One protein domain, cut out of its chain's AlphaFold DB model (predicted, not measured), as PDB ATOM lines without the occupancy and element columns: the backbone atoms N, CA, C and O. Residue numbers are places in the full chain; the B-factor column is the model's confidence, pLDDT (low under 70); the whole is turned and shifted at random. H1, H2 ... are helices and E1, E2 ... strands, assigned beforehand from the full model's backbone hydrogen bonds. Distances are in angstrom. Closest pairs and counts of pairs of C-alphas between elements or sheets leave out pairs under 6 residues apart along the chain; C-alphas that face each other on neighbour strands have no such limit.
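This is residues 422 to 531 of the 681 residues of an uncharacterized protein of Flavonifractor sp. An112 (UniProt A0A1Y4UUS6). One long, strongly twisted sheet, with the long hairpin E2 and E3 as its spine, curls round helix H1, while helix H2 packs on the sheet towards the end of that hairpin away from E4. The 110 printed residues hold, in order, H1 E1 E2 E3 E4 E5 E6 H2, a mixed class; the branched sheet is mixed, E1 and E2 parallel, the other pairs antiparallel. The whole is compact, radius of gyration of the C-alphas 14.4 A, yet elongated, spanning 46 by 29 by 22 A.

Find C-alpha 422 at (-11.181, 44.005, -31.666); from there H1 runs to residue 434, 18.3 A. Next come E1, residues 439 to 443, and E2, residues 454 to 468, 36.6 A, which bends by 68 degrees at residue 462. E3, residues 473 to 485, runs 36.7 A; then follow E4, 488 to 491, E5, 496 to 502, 18.8 A, and E6, 510 to 515. H2, residues 521 to 530, ends at C-alpha 530, (3.113, 27.505, -28.462).

Look at E3: E2 lies on one side (N 478 to O 462, 2.8 A), E4 and E5 on the other, forming a meander E2 E3 E4, each strand the antiparallel neighbour of the one before. E4 pairs by N 483 and O 490, 2.8 A; E5 by N 475 and O 500, 2.8 A. Edge strands E1 and E6 pair by N 456 and O 440, 2.8 A, with E2, and by N 512 and O 499, 2.8 A, with E5. H1 touches E1, closest C-alphas Val 428 and Ile 441, 6.2 A, and E6, Ala 426 and Thr 510, 6.0 A. H2 touches E3, closest C-alphas Gly 474 and Ala 525, 4.8 A; H1 and H2 are apart. In both helices every O i to N i+4 pair is within hydrogen-bond range.

The farthest C-alphas, Glu 471 and Asp 486, are 46.3 A apart. The printed part has no cut and no long link; pLDDT is under 70 at residues 449 to 450.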
ATOM      1  N   ALA A 422     -11.619  45.162 -30.880       84.06
ATOM      2  CA  ALA A 422     -11.181  44.005 -31.666       84.06
ATOM      3  C   ALA A 422     -10.996  42.750 -30.793       84.06
ATOM      4  O   ALA A 422     -11.446  41.658 -31.149       84.06
ATOM      5  N   ALA A 423     -10.414  42.915 -29.605       91.44
ATOM      6  CA  ALA A 423     -10.211  41.821 -28.666       91.44
ATOM      7  C   ALA A 423     -11.501  41.416 -27.948       91.44
ATOM      8  O   ALA A 423     -11.698  40.235 -27.664       91.44
ATOM      9  N   ARG A 424     -12.404  42.363 -27.671       90.94
ATOM     10  CA  ARG A 424     -13.743  42.056 -27.152       90.94
ATOM     11  C   ARG A 424     -14.511  41.171 -28.136       90.94
ATOM     12  O   ARG A 424     -15.035  40.134 -27.737       90.94
ATOM     13  N   ASN A 425     -14.503  41.525 -29.420       86.88
ATOM     14  CA  ASN A 425     -15.137  40.733 -30.476       86.88
ATOM     15  C   ASN A 425     -14.500  39.340 -30.584       86.88
ATOM     16  O   ASN A 425     -15.211  38.337 -30.621       86.88
ATOM     17  N   ALA A 426     -13.166  39.267 -30.544       91.12
ATOM     18  CA  ALA A 426     -12.442  38.001 -30.563       91.12
ATOM     19  C   ALA A 426     -12.750  37.117 -29.338       91.12
ATOM     20  O   ALA A 426     -12.889  35.904 -29.484       91.12
ATOM     21  N   ALA A 427     -12.916  37.701 -28.144       94.75
ATOM     22  CA  ALA A 427     -13.321  36.971 -26.941       94.75
ATOM     23  C   ALA A 427     -14.709  36.342 -27.090       94.75
ATOM     24  O   ALA A 427     -14.891  35.164 -26.789       94.75
ATOM     25  N   VAL A 428     -15.685  37.124 -27.561       90.94
ATOM     26  CA  VAL A 428     -17.059  36.648 -27.773       90.94
ATOM     27  C   VAL A 428     -17.074  35.523 -28.807       90.94
ATOM     28  O   VAL A 428     -17.618  34.454 -28.528       90.94
ATOM     29  N   ALA A 429     -16.409  35.714 -29.950       87.88
ATOM     30  CA  ALA A 429     -16.285  34.690 -30.989       87.88
ATOM     31  C   ALA A 429     -15.631  33.405 -30.455       87.88
ATOM     32  O   ALA A 429     -16.152  32.311 -30.665       87.88
ATOM     33  N   TYR A 430     -14.539  33.536 -29.694       94.12
ATOM     34  CA  TYR A 430     -13.868  32.397 -29.074       94.12
ATOM     35  C   TYR A 430     -14.805  31.609 -28.155       94.12
ATOM     36  O   TYR A 430     -14.847  30.379 -28.234       94.12
ATOM     37  N   PHE A 431     -15.579  32.285 -27.304       93.12
ATOM     38  CA  PHE A 431     -16.525  31.595 -26.433       93.12
ATOM     39  C   PHE A 431     -17.653  30.930 -27.216       93.12
ATOM     40  O   PHE A 431     -17.966  29.787 -26.903       93.12
ATOM     41  N   TYR A 432     -18.202  31.561 -28.255       86.88
ATOM     42  CA  TYR A 432     -19.213  30.913 -29.097       86.88
ATOM     43  C   TYR A 432     -18.698  29.616 -29.729       86.88
ATOM     44  O   TYR A 432     -19.423  28.627 -29.774       86.88
ATOM     45  N   SER A 433     -17.430  29.575 -30.145       86.88
ATOM     46  CA  SER A 433     -16.819  28.356 -30.692       86.88
ATOM     47  C   SER A 433     -16.478  27.293 -29.639       86.88
ATOM     48  O   SER A 433     -16.365  26.119 -29.980       86.88
ATOM     49  N   ASN A 434     -16.288  27.677 -28.371       90.12
ATOM     50  CA  ASN A 434     -15.759  26.799 -27.312       90.12
ATOM     51  C   ASN A 434     -16.735  26.564 -26.149       90.12
ATOM     52  O   ASN A 434     -16.342  26.063 -25.089       90.12
ATOM     53  N   ARG A 435     -17.997  26.953 -26.304       88.50
ATOM     54  CA  ARG A 435     -19.074  26.770 -25.325       88.50
ATOM     55  C   ARG A 435     -20.276  26.101 -26.000       88.50
ATOM     56  O   ARG A 435     -20.300  25.980 -27.222       88.50
ATOM     57  N   PRO A 436     -21.256  25.598 -25.226       88.12
ATOM     58  CA  PRO A 436     -22.480  25.043 -25.797       88.12
ATOM     59  C   PRO A 436     -23.172  26.034 -26.742       88.12
ATOM     60  O   PRO A 436     -23.276  27.215 -26.420       88.12
ATOM     61  N   ALA A 437     -23.673  25.542 -27.876       77.38
ATOM     62  CA  ALA A 437     -24.282  26.373 -28.920       77.38
ATOM     63  C   ALA A 437     -25.542  27.141 -28.463       77.38
ATOM     64  O   ALA A 437     -25.925  28.115 -29.095       77.38
ATOM     65  N   ASP A 438     -26.178  26.723 -27.363       79.25
ATOM     66  CA  ASP A 438     -27.344  27.379 -26.758       79.25
ATOM     67  C   ASP A 438     -26.976  28.514 -25.780       79.25
ATOM     68  O   ASP A 438     -27.860  29.071 -25.126       79.25
ATOM     69  N   MET A 439     -25.686  28.835 -25.627       84.50
ATOM     70  CA  MET A 439     -25.205  29.863 -24.705       84.50
ATOM     71  C   MET A 439     -25.039  31.217 -25.401       84.50
ATOM     72  O   MET A 439     -24.233  31.359 -26.315       84.50
ATOM     73  N   SER A 440     -25.730  32.243 -24.905       85.75
ATOM     74  CA  SER A 440     -25.510  33.629 -25.337       85.75
ATOM     75  C   SER A 440     -24.372  34.278 -24.545       85.75
ATOM     76  O   SER A 440     -24.292  34.087 -23.330       85.75
ATOM     77  N   ILE A 441     -23.494  35.040 -25.204       88.31
ATOM     78  CA  ILE A 441     -22.286  35.612 -24.590       88.31
ATOM     79  C   ILE A 441     -22.215  37.115 -24.866       88.31
ATOM     80  O   ILE A 441     -22.231  37.538 -26.017       88.31
ATOM     81  N   PHE A 442     -22.079  37.923 -23.810       86.62
ATOM     82  CA  PHE A 442     -22.017  39.385 -23.924       86.62
ATOM     83  C   PHE A 442     -21.007  39.999 -22.959       86.62
ATOM     84  O   PHE A 442     -20.758  39.462 -21.881       86.62
ATOM     85  N   PHE A 443     -20.489  41.179 -23.290       89.00
ATOM     86  CA  PHE A 443     -19.914  42.069 -22.279       89.00
ATOM     87  C   PHE A 443     -21.023  42.777 -21.498       89.00
ATOM     88  O   PHE A 443     -22.144  42.918 -21.982       89.00
ATOM     89  N   ALA A 444     -20.735  43.212 -20.272       85.56
ATOM     90  CA  ALA A 444     -21.756  43.769 -19.386       85.56
ATOM     91  C   ALA A 444     -22.478  45.015 -19.926       85.56
ATOM     92  O   ALA A 444     -23.670  45.176 -19.676       85.56
ATOM     93  N   ASP A 445     -21.784  45.855 -20.687       73.06
ATOM     94  CA  ASP A 445     -22.325  47.031 -21.384       73.06
ATOM     95  C   ASP A 445     -23.172  46.679 -22.622       73.06
ATOM     96  O   ASP A 445     -23.909  47.525 -23.112       73.06
ATOM     97  N   GLN A 446     -23.103  45.435 -23.101       74.88
ATOM     98  CA  GLN A 446     -23.861  44.919 -24.248       74.88
ATOM     99  C   GLN A 446     -24.900  43.862 -23.843       74.88
ATOM    100  O   GLN A 446     -25.638  43.360 -24.688       74.88
ATOM    101  N   ALA A 447     -24.948  43.486 -22.563       73.44
ATOM    102  CA  ALA A 447     -25.827  42.428 -22.096       73.44
ATOM    103  C   ALA A 447     -27.303  42.836 -22.247       73.44
ATOM    104  O   ALA A 447     -27.665  43.977 -21.925       73.44
ATOM    105  N   PRO A 448     -28.181  41.911 -22.677       70.62
ATOM    106  CA  PRO A 448     -29.605  42.190 -22.760       70.62
ATOM    107  C   PRO A 448     -30.152  42.548 -21.376       70.62
ATOM    108  O   PRO A 448     -29.782  41.954 -20.360       70.62
ATOM    109  N   LEU A 449     -31.072  43.514 -21.336       67.25
ATOM    110  CA  LEU A 449     -31.717  43.939 -20.089       67.25
ATOM    111  C   LEU A 449     -32.554  42.818 -19.455       67.25
ATOM    112  O   LEU A 449     -32.741  42.807 -18.239       67.25
ATOM    113  N   GLN A 450     -33.043  41.881 -20.271       69.69
ATOM    114  CA  GLN A 450     -33.729  40.665 -19.842       69.69
ATOM    115  C   GLN A 450     -33.086  39.465 -20.550       69.69
ATOM    116  O   GLN A 450     -33.413  39.198 -21.703       69.69
ATOM    117  N   PRO A 451     -32.120  38.785 -19.909       75.75
ATOM    118  CA  PRO A 451     -31.505  37.596 -20.475       75.75
ATOM    119  C   PRO A 451     -32.473  36.414 -20.428       75.75
ATOM    120  O   PRO A 451     -33.169  36.197 -19.431       75.75
ATOM    121  N   GLU A 452     -32.456  35.605 -21.478       70.06
ATOM    122  CA  GLU A 452     -33.201  34.352 -21.567       70.06
ATOM    123  C   GLU A 452     -32.246  33.196 -21.866       70.06
ATOM    124  O   GLU A 452     -31.111  33.394 -22.306       70.06
ATOM    125  N   GLY A 453     -32.686  31.971 -21.577       76.06
ATOM    126  CA  GLY A 453     -31.861  30.779 -21.769       76.06
ATOM    127  C   GLY A 453     -30.549  30.808 -20.973       76.06
ATOM    128  O   GLY A 453     -30.418  31.489 -19.952       76.06
ATOM    129  N   ARG A 454     -29.561  30.035 -21.434       83.69
ATOM    130  CA  ARG A 454     -28.215  30.057 -20.853       83.69
ATOM    131  C   ARG A 454     -27.488  31.298 -21.348       83.69
ATOM    132  O   ARG A 454     -27.160  31.396 -22.524       83.69
ATOM    133  N   THR A 455     -27.198  32.227 -20.446       89.50
ATOM    134  CA  THR A 455     -26.415  33.424 -20.778       89.50
ATOM    135  C   THR A 455     -25.159  33.497 -19.921       89.50
ATOM    136  O   THR A 455     -25.201  33.256 -18.713       89.50
ATOM    137  N   MET A 456     -24.048  33.861 -20.551       91.88
ATOM    138  CA  MET A 456     -22.792  34.234 -19.922       91.88
ATOM    139  C   MET A 456     -22.533  35.720 -20.177       91.88
ATOM    140  O   MET A 456     -22.631  36.209 -21.301       91.88
ATOM    141  N   ARG A 457     -22.174  36.449 -19.123       92.38
ATOM    142  CA  ARG A 457     -21.781  37.854 -19.199       92.38
ATOM    143  C   ARG A 457     -20.351  38.015 -18.720       92.38
ATOM    144  O   ARG A 457     -20.015  37.535 -17.642       92.38
ATOM    145  N   ILE A 458     -19.530  38.701 -19.501       94.44
ATOM    146  CA  ILE A 458     -18.194  39.149 -19.113       94.44
ATOM    147  C   ILE A 458     -18.382  40.462 -18.349       94.44
ATOM    148  O   ILE A 458     -18.723  41.492 -18.930       94.44
ATOM    149  N   ASP A 459     -18.230  40.396 -17.029       92.19
ATOM    150  CA  ASP A 459     -18.456  41.516 -16.112       92.19
ATOM    151  C   ASP A 459     -17.286  42.501 -16.110       92.19
ATOM    152  O   ASP A 459     -17.480  43.711 -16.034       92.19
ATOM    153  N   GLU A 460     -16.063  41.974 -16.171       93.38
ATOM    154  CA  GLU A 460     -14.827  42.748 -16.096       93.38
ATOM    155  C   GLU A 460     -13.738  42.061 -16.921       93.38
ATOM    156  O   GLU A 460     -13.596  40.838 -16.871       93.38
ATOM    157  N   ALA A 461     -12.936  42.858 -17.629       94.81
ATOM    158  CA  ALA A 461     -11.727  42.419 -18.309       94.81
ATOM    159  C   ALA A 461     -10.540  43.262 -17.829       94.81
ATOM    160  O   ALA A 461     -10.530  44.482 -17.981       94.81
ATOM    161  N   SER A 462      -9.541  42.613 -17.234       94.94
ATOM    162  CA  SER A 462      -8.350  43.258 -16.675       94.94
ATOM    163  C   SER A 462      -7.094  42.773 -17.383       94.94
ATOM    164  O   SER A 462      -6.799  41.580 -17.372       94.94
ATOM    165  N   TYR A 463      -6.326  43.695 -17.957       96.50
ATOM    166  CA  TYR A 463      -5.009  43.384 -18.508       96.50
ATOM    167  C   TYR A 463      -4.044  42.959 -17.389       96.50
ATOM    168  O   TYR A 463      -3.869  43.689 -16.410       96.50
ATOM    169  N   LEU A 464      -3.416  41.787 -17.526       96.75
ATOM    170  CA  LEU A 464      -2.448  41.273 -16.550       96.75
ATOM    171  C   LEU A 464      -0.995  41.489 -16.973       96.75
ATOM    172  O   LEU A 464      -0.127  41.699 -16.125       96.75
ATOM    173  N   GLY A 465      -0.725  41.423 -18.272       96.75
ATOM    174  CA  GLY A 465       0.615  41.548 -18.824       96.75
ATOM    175  C   GLY A 465       0.706  40.920 -20.212       96.75
ATOM    176  O   GLY A 465      -0.268  40.383 -20.744       96.75
ATOM    177  N   LEU A 466       1.892  40.987 -20.805       96.00
ATOM    178  CA  LEU A 466       2.173  40.386 -22.101       96.00
ATOM    179  C   LEU A 466       3.532  39.697 -22.111       96.00
ATOM    180  O   LEU A 466       4.420  40.020 -21.321       96.00
ATOM    181  N   ARG A 467       3.713  38.786 -23.062       93.50
ATOM    182  CA  ARG A 467       4.993  38.141 -23.345       93.50
ATOM    183  C   ARG A 467       5.273  38.185 -24.835       93.50
ATOM    184  O   ARG A 467       4.407  37.850 -25.634       93.50
ATOM    185  N   GLN A 468       6.494  38.565 -25.204       91.50
ATOM    186  CA  GLN A 468       6.950  38.446 -26.584       91.50
ATOM    187  C   GLN A 468       6.966  36.970 -26.996       91.50
ATOM    188  O   GLN A 468       7.623  36.142 -26.361       91.50
ATOM    189  N   LEU A 469       6.213  36.674 -28.046       90.00
ATOM    190  CA  LEU A 469       6.320  35.471 -28.860       90.00
ATOM    191  C   LEU A 469       7.230  35.803 -30.053       90.00
ATOM    192  O   LEU A 469       7.823  36.877 -30.092       90.00
ATOM    193  N   TYR A 470       7.385  34.898 -31.014       85.31
ATOM    194  CA  TYR A 470       8.327  35.086 -32.120       85.31
ATOM    195  C   TYR A 470       8.209  36.454 -32.828       85.31
ATOM    196  O   TYR A 470       9.065  37.324 -32.657       85.31
ATOM    197  N   GLU A 471       7.138  36.649 -33.597       85.88
ATOM    198  CA  GLU A 471       6.844  37.893 -34.323       85.88
ATOM    199  C   GLU A 471       5.657  38.648 -33.711       85.88
ATOM    200  O   GLU A 471       5.239  39.676 -34.228       85.88
ATOM    201  N   THR A 472       5.098  38.166 -32.604       93.56
ATOM    202  CA  THR A 472       3.873  38.698 -31.987       93.56
ATOM    203  C   THR A 472       4.017  38.752 -30.470       93.56
ATOM    204  O   THR A 472       5.060  38.397 -29.917       93.56
ATOM    205  N   TYR A 473       2.979  39.195 -29.770       95.12
ATOM    206  CA  TYR A 473       2.899  39.107 -28.316       95.12
ATOM    207  C   TYR A 473       1.708  38.251 -27.889       95.12
ATOM    208  O   TYR A 473       0.628  38.355 -28.461       95.12
ATOM    209  N   GLY A 474       1.899  37.442 -26.849       96.81
ATOM    210  CA  GLY A 474       0.820  36.813 -26.098       96.81
ATOM    211  C   GLY A 474       0.366  37.772 -25.003       96.81
ATOM    212  O   GLY A 474       1.117  38.034 -24.063       96.81
ATOM    213  N   VAL A 475      -0.832  38.327 -25.141       97.88
ATOM    214  CA  VAL A 475      -1.429  39.318 -24.238       97.88
ATOM    215  C   VAL A 475      -2.445  38.621 -23.345       97.88
ATOM    216  O   VAL A 475      -3.373  37.996 -23.846       97.88
ATOM    217  N   VAL A 476      -2.299  38.730 -22.025       97.94
ATOM    218  CA  VAL A 476      -3.152  38.005 -21.074       97.94
ATOM    219  C   VAL A 476      -4.138  38.958 -20.410       97.94
ATOM    220  O   VAL A 476      -3.744  39.923 -19.748       97.94
ATOM    221  N   TYR A 477      -5.423  38.645 -20.551       97.88
ATOM    222  CA  TYR A 477      -6.513  39.299 -19.834       97.88
ATOM    223  C   TYR A 477      -7.130  38.346 -18.819       97.88
ATOM    224  O   TYR A 477      -7.426  37.195 -19.131       97.88
ATOM    225  N   GLN A 478      -7.388  38.848 -17.617       96.88
ATOM    226  CA  GLN A 478      -8.262  38.192 -16.659       96.88
ATOM    227  C   GLN A 478      -9.701  38.641 -16.888       96.88
ATOM    228  O   GLN A 478      -9.993  39.836 -16.828       96.88
ATOM    229  N   LEU A 479     -10.600  37.684 -17.078       96.38
ATOM    230  CA  LEU A 479     -12.028  37.902 -17.224       96.38
ATOM    231  C   LEU A 479     -12.758  37.442 -15.961       96.38
ATOM    232  O   LEU A 479     -12.564  36.317 -15.483       96.38
ATOM    233  N   ARG A 480     -13.611  38.309 -15.417       95.81
ATOM    234  CA  ARG A 480     -14.644  37.914 -14.454       95.81
ATOM    235  C   ARG A 480     -15.955  37.773 -15.195       95.81
ATOM    236  O   ARG A 480     -16.322  38.665 -15.957       95.81
ATOM    237  N   CYS A 481     -16.644  36.668 -14.949       94.44
ATOM    238  CA  CYS A 481     -17.858  36.339 -15.671       94.44
ATOM    239  C   CYS A 481     -18.976  35.935 -14.711       94.44
ATOM    240  O   CYS A 481     -18.723  35.387 -13.634       94.44
ATOM    241  N   SER A 482     -20.209  36.153 -15.149       93.88
ATOM    242  CA  SER A 482     -21.428  35.727 -14.473       93.88
ATOM    243  C   SER A 482     -22.282  34.891 -15.416       93.88
ATOM    244  O   SER A 482     -22.347  35.161 -16.615       93.88
ATOM    245  N   GLY A 483     -22.957  33.888 -14.867       92.06
ATOM    246  CA  GLY A 483     -24.001  33.139 -15.556       92.06
ATOM    247  C   GLY A 483     -25.388  33.655 -15.189       92.06
ATOM    248  O   GLY A 483     -25.587  34.215 -14.109       92.06
ATOM    249  N   TRP A 484     -26.347  33.447 -16.080       88.81
ATOM    250  CA  TRP A 484     -27.768  33.657 -15.823       88.81
ATOM    251  C   TRP A 484     -28.482  32.312 -15.691       88.81
ATOM    252  O   TRP A 484     -28.419  31.483 -16.599       88.81
ATOM    253  N   GLU A 485     -29.154  32.096 -14.560       81.81
ATOM    254  CA  GLU A 485     -29.979  30.914 -14.295       81.81
ATOM    255  C   GLU A 485     -31.100  31.285 -13.311       81.81
ATOM    256  O   GLU A 485     -30.920  32.142 -12.445       81.81
ATOM    257  N   ASP A 486     -32.287  30.688 -13.465       81.00
ATOM    258  CA  ASP A 486     -33.455  30.923 -12.598       81.00
ATOM    259  C   ASP A 486     -33.797  32.414 -12.370       81.00
ATOM    260  O   ASP A 486     -34.157  32.842 -11.268       81.00
ATOM    261  N   GLY A 487     -33.666  33.231 -13.420       78.19
ATOM    262  CA  GLY A 487     -33.986  34.659 -13.376       78.19
ATOM    263  C   GLY A 487     -33.000  35.509 -12.567       78.19
ATOM    264  O   GLY A 487     -33.348  36.623 -12.175       78.19
ATOM    265  N   ASN A 488     -31.807  34.989 -12.260       83.69
ATOM    266  CA  ASN A 488     -30.793  35.691 -11.482       83.69
ATOM    267  C   ASN A 488     -29.391  35.525 -12.077       83.69
ATOM    268  O   ASN A 488     -29.026  34.479 -12.612       83.69
ATOM    269  N   TRP A 489     -28.571  36.566 -11.913       88.56
ATOM    270  CA  TRP A 489     -27.141  36.488 -12.188       88.56
ATOM    271  C   TRP A 489     -26.417  35.820 -11.020       88.56
ATOM    272  O   TRP A 489     -26.621  36.194  -9.861       88.56
ATOM    273  N   TYR A 490     -25.515  34.892 -11.322       91.94
ATOM    274  CA  TYR A 490     -24.554  34.349 -10.369       91.94
ATOM    275  C   TYR A 490     -23.135  34.529 -10.905       91.94
ATOM    276  O   TYR A 490     -22.860  34.262 -12.072       91.94
ATOM    277  N   ALA A 491     -22.219  34.978 -10.051       94.69
ATOM    278  CA  ALA A 491     -20.818  35.120 -10.426       94.69
ATOM    279  C   ALA A 491     -20.149  33.743 -10.520       94.69
ATOM    280  O   ALA A 491     -20.349  32.888  -9.648       94.69
ATOM    281  N   TYR A 492     -19.319  33.538 -11.539       92.75
ATOM    282  CA  TYR A 492     -18.436  32.380 -11.579       92.75
ATOM    283  C   TYR A 492     -17.394  32.489 -10.457       92.75
ATOM    284  O   TYR A 492     -16.900  33.584 -10.175       92.75
ATOM    285  N   PRO A 493     -17.084  31.375  -9.768       89.19
ATOM    286  CA  PRO A 493     -16.255  31.413  -8.566       89.19
ATOM    287  C   PRO A 493     -14.800  31.780  -8.868       89.19
ATOM    288  O   PRO A 493     -14.188  32.514  -8.094       89.19
ATOM    289  N   GLU A 494     -14.267  31.297  -9.989       88.94
ATOM    290  CA  GLU A 494     -12.881  31.512 -10.396       88.94
ATOM    291  C   GLU A 494     -12.819  32.415 -11.631       88.94
ATOM    292  O   GLU A 494     -13.633  32.256 -12.549       88.94
ATOM    293  N   PRO A 495     -11.872  33.368 -11.678       90.94
ATOM    294  CA  PRO A 495     -11.644  34.158 -12.872       90.94
ATOM    295  C   PRO A 495     -11.005  33.304 -13.968       90.94
ATOM    296  O   PRO A 495     -10.229  32.383 -13.704       90.94
ATOM    297  N   LEU A 496     -11.287  33.673 -15.209       92.44
ATOM    298  CA  LEU A 496     -10.709  33.057 -16.392       92.44
ATOM    299  C   LEU A 496      -9.537  33.890 -16.902       92.44
ATOM    300  O   LEU A 496      -9.630  35.115 -16.877       92.44
ATOM    301  N   TRP A 497      -8.463  33.278 -17.402       96.50
ATOM    302  CA  TRP A 497      -7.476  34.005 -18.201       96.50
ATOM    303  C   TRP A 497      -7.669  33.688 -19.680       96.50
ATOM    304  O   TRP A 497      -7.773  32.528 -20.069       96.50
ATOM    305  N   LEU A 498      -7.708  34.724 -20.509       97.50
ATOM    306  CA  LEU A 498      -7.792  34.602 -21.957       97.50
ATOM    307  C   LEU A 498      -6.541  35.224 -22.574       97.50
ATOM    308  O   LEU A 498      -6.161  36.347 -22.225       97.50
ATOM    309  N   VAL A 499      -5.879  34.470 -23.450       98.12
ATOM    310  CA  VAL A 499      -4.625  34.879 -24.082       98.12
ATOM    311  C   VAL A 499      -4.901  35.264 -25.526       98.12
ATOM    312  O   VAL A 499      -5.414  34.462 -26.302       98.12
ATOM    313  N   PHE A 500      -4.537  36.485 -25.894       97.94
ATOM    314  CA  PHE A 500      -4.677  37.031 -27.237       97.94
ATOM    315  C   PHE A 500      -3.331  37.091 -27.935       97.94
ATOM    316  O   PHE A 500      -2.299  37.307 -27.300       97.94
ATOM    317  N   GLN A 501      -3.355  36.964 -29.253       96.94
ATOM    318  CA  GLN A 501      -2.242  37.359 -30.092       96.94
ATOM    319  C   GLN A 501      -2.370  38.851 -30.398       96.94
ATOM    320  O   GLN A 501      -3.390  39.287 -30.926       96.94
ATOM    321  N   LEU A 502      -1.324  39.611 -30.090       95.81
ATOM    322  CA  LEU A 502      -1.137  40.978 -30.561       95.81
ATOM    323  C   LEU A 502      -0.095  40.972 -31.680       95.81
ATOM    324  O   LEU A 502       1.078  40.653 -31.444       95.81
ATOM    325  N   GLY A 503      -0.537  41.288 -32.893       92.25
ATOM    326  CA  GLY A 503       0.314  41.409 -34.066       92.25
ATOM    327  C   GLY A 503       1.114  42.711 -34.092       92.25
ATOM    328  O   GLY A 503       0.922  43.628 -33.289       92.25
ATOM    329  N   GLN A 504       2.059  42.787 -35.030       85.75
ATOM    330  CA  GLN A 504       2.947  43.946 -35.172       85.75
ATOM    331  C   GLN A 504       2.204  45.215 -35.603       85.75
ATOM    332  O   GLN A 504       2.713  46.297 -35.347       85.75
ATOM    333  N   GLY A 505       1.026  45.099 -36.228       85.38
ATOM    334  CA  GLY A 505       0.212  46.235 -36.671       85.38
ATOM    335  C   GLY A 505      -0.748  46.770 -35.606       85.38
ATOM    336  O   GLY A 505      -1.608  47.585 -35.922       85.38
ATOM    337  N   GLY A 506      -0.648  46.294 -34.361       86.56
ATOM    338  CA  GLY A 506      -1.607  46.626 -33.305       86.56
ATOM    339  C   GLY A 506      -2.928  45.855 -33.405       86.56
ATOM    340  O   GLY A 506      -3.886  46.207 -32.719       86.56
ATOM    341  N   ASP A 507      -2.986  44.816 -34.239       88.56
ATOM    342  CA  ASP A 507      -4.124  43.914 -34.381       88.56
ATOM    343  C   ASP A 507      -4.203  42.928 -33.207       88.56
ATOM    344  O   ASP A 507      -3.225  42.272 -32.858       88.56
ATOM    345  N   MET A 508      -5.379  42.823 -32.584       92.56
ATOM    346  CA  MET A 508      -5.638  41.886 -31.484       92.56
ATOM    347  C   MET A 508      -6.961  41.144 -31.704       92.56
ATOM    348  O   MET A 508      -7.881  41.211 -30.893       92.56
ATOM    349  N   THR A 509      -7.071  40.473 -32.850       91.50
ATOM    350  CA  THR A 509      -8.294  39.796 -33.323       91.50
ATOM    351  C   THR A 509      -8.291  38.284 -33.100       91.50
ATOM    352  O   THR A 509      -9.275  37.616 -33.406       91.50
ATOM    353  N   THR A 510      -7.197  37.721 -32.585       94.44
ATOM    354  CA  THR A 510      -7.028  36.272 -32.432       94.44
ATOM    355  C   THR A 510      -6.847  35.910 -30.965       94.44
ATOM    356  O   THR A 510      -5.950  36.419 -30.293       94.44
ATOM    357  N   VAL A 511      -7.684  34.997 -30.471       97.38
ATOM    358  CA  VAL A 511      -7.503  34.346 -29.170       97.38
ATOM    359  C   VAL A 511      -6.627  33.112 -29.369       97.38
ATOM    360  O   VAL A 511      -6.987  32.219 -30.131       97.38
ATOM    361  N   LEU A 512      -5.484  33.066 -28.686       96.19
ATOM    362  CA  LEU A 512      -4.569  31.920 -28.678       96.19
ATOM    363  C   LEU A 512      -5.120  30.771 -27.832       96.19
ATOM    364  O   LEU A 512      -4.920  29.606 -28.160       96.19
ATOM    365  N   GLY A 513      -5.836  31.099 -26.757       95.44
ATOM    366  CA  GLY A 513      -6.537  30.110 -25.956       95.44
ATOM    367  C   GLY A 513      -6.895  30.592 -24.560       95.44
ATOM    368  O   GLY A 513      -6.551  31.695 -24.124       95.44
ATOM    369  N   GLU A 514      -7.611  29.723 -23.865       94.75
ATOM    370  CA  GLU A 514      -8.008  29.882 -22.478       94.75
ATOM    371  C   GLU A 514      -6.958  29.272 -21.548       94.75
ATOM    372  O   GLU A 514      -6.442  28.180 -21.780       94.75
ATOM    373  N   SER A 515      -6.658  29.972 -20.459       91.12
ATOM    374  CA  SER A 515      -5.744  29.510 -19.426       91.12
ATOM    375  C   SER A 515      -6.413  29.597 -18.058       91.12
ATOM    376  O   SER A 515      -7.165  30.528 -17.755       91.12
ATOM    377  N   VAL A 516      -6.118  28.622 -17.201       86.12
ATOM    378  CA  VAL A 516      -6.367  28.773 -15.765       86.12
ATOM    379  C   VAL A 516      -5.333  29.742 -15.184       86.12
ATOM    380  O   VAL A 516      -4.205  29.776 -15.679       86.12
ATOM    381  N   PRO A 517      -5.654  30.505 -14.124       87.50
ATOM    382  CA  PRO A 517      -4.677  31.384 -13.489       87.50
ATOM    383  C   PRO A 517      -3.356  30.665 -13.164       87.50
ATOM    384  O   PRO A 517      -3.346  29.623 -12.502       87.50
ATOM    385  N   ARG A 518      -2.237  31.216 -13.650       86.94
ATOM    386  CA  ARG A 518      -0.877  30.672 -13.469       86.94
ATOM    387  C   ARG A 518      -0.079  31.469 -12.436       86.94
ATOM    388  O   ARG A 518      -0.491  32.545 -12.010       86.94
ATOM    389  N   GLU A 519       1.096  30.954 -12.051       85.00
ATOM    390  CA  GLU A 519       2.037  31.690 -11.186       85.00
ATOM    391  C   GLU A 519       2.521  32.990 -11.860       85.00
ATOM    392  O   GLU A 519       2.745  33.990 -11.179       85.00
ATOM    393  N   THR A 520       2.671  32.982 -13.193       89.81
ATOM    394  CA  THR A 520       3.152  34.123 -13.985       89.81
ATOM    395  C   THR A 520       2.350  34.299 -15.276       89.81
ATOM    396  O   THR A 520       1.801  33.340 -15.822       89.81
ATOM    397  N   VAL A 521       2.296  35.534 -15.776       91.69
ATOM    398  CA  VAL A 521       1.646  35.882 -17.050       91.69
ATOM    399  C   VAL A 521       2.391  35.256 -18.227       91.69
ATOM    400  O   VAL A 521       1.780  34.764 -19.175       91.69
ATOM    401  N   GLU A 522       3.717  35.244 -18.146       89.75
ATOM    402  CA  GLU A 522       4.612  34.706 -19.161       89.75
ATOM    403  C   GLU A 522       4.339  33.227 -19.408       89.75
ATOM    404  O   GLU A 522       4.321  32.800 -20.559       89.75
ATOM    405  N   GLN A 523       4.063  32.464 -18.349       90.62
ATOM    406  CA  GLN A 523       3.715  31.056 -18.472       90.62
ATOM    407  C   GLN A 523       2.420  30.862 -19.268       90.62
ATOM    408  O   GLN A 523       2.415  30.090 -20.223       90.62
ATOM    409  N   ALA A 524       1.348  31.584 -18.928       94.19
ATOM    410  CA  ALA A 524       0.081  31.480 -19.653       94.19
ATOM    411  C   ALA A 524       0.243  31.862 -21.134       94.19
ATOM    412  O   ALA A 524      -0.247  31.160 -22.017       94.19
ATOM    413  N   ALA A 525       0.984  32.939 -21.412       94.62
ATOM    414  CA  ALA A 525       1.238  33.395 -22.773       94.62
ATOM    415  C   ALA A 525       2.056  32.387 -23.603       94.62
ATOM    416  O   ALA A 525       1.729  32.155 -24.764       94.62
ATOM    417  N   LEU A 526       3.091  31.771 -23.020       91.75
ATOM    418  CA  LEU A 526       3.902  30.749 -23.693       91.75
ATOM    419  C   LEU A 526       3.124  29.448 -23.918       91.75
ATOM    420  O   LEU A 526       3.239  28.855 -24.988       91.75
ATOM    421  N   GLU A 527       2.335  29.012 -22.934       93.94
ATOM    422  CA  GLU A 527       1.522  27.796 -23.033       93.94
ATOM    423  C   GLU A 527       0.509  27.890 -24.167       93.94
ATOM    424  O   GLU A 527       0.467  27.003 -25.015       93.94
ATOM    425  N   GLN A 528      -0.253  28.983 -24.232       94.94
ATOM    426  CA  GLN A 528      -1.247  29.153 -25.292       94.94
ATOM    427  C   GLN A 528      -0.598  29.497 -26.637       94.94
ATOM    428  O   GLN A 528      -1.013  28.971 -27.662       94.94
ATOM    429  N   GLY A 529       0.452  30.325 -26.648       93.31
ATOM    430  CA  GLY A 529       1.115  30.754 -27.885       93.31
ATOM    431  C   GLY A 529       1.911  29.663 -28.603       93.31
ATOM    432  O   GLY A 529       2.116  29.769 -29.808       93.31
ATOM    433  N   TYR A 530       2.354  28.624 -27.889       92.19
ATOM    434  CA  TYR A 530       3.113  27.505 -28.462       92.19
ATOM    435  C   TYR A 530       2.459  26.138 -28.223       92.19
ATOM    436  O   TYR A 530       3.092  25.116 -28.473       92.19
ATOM    437  N   HIS A 531       1.217  26.100 -27.732       92.56
ATOM    438  CA  HIS A 531       0.485  24.874 -27.387       92.56
ATOM    439  C   HIS A 531       1.242  23.946 -26.416       92.56
ATOM    440  O   HIS A 531       1.157  22.722 -26.500       92.56
TER     441      HIS A 531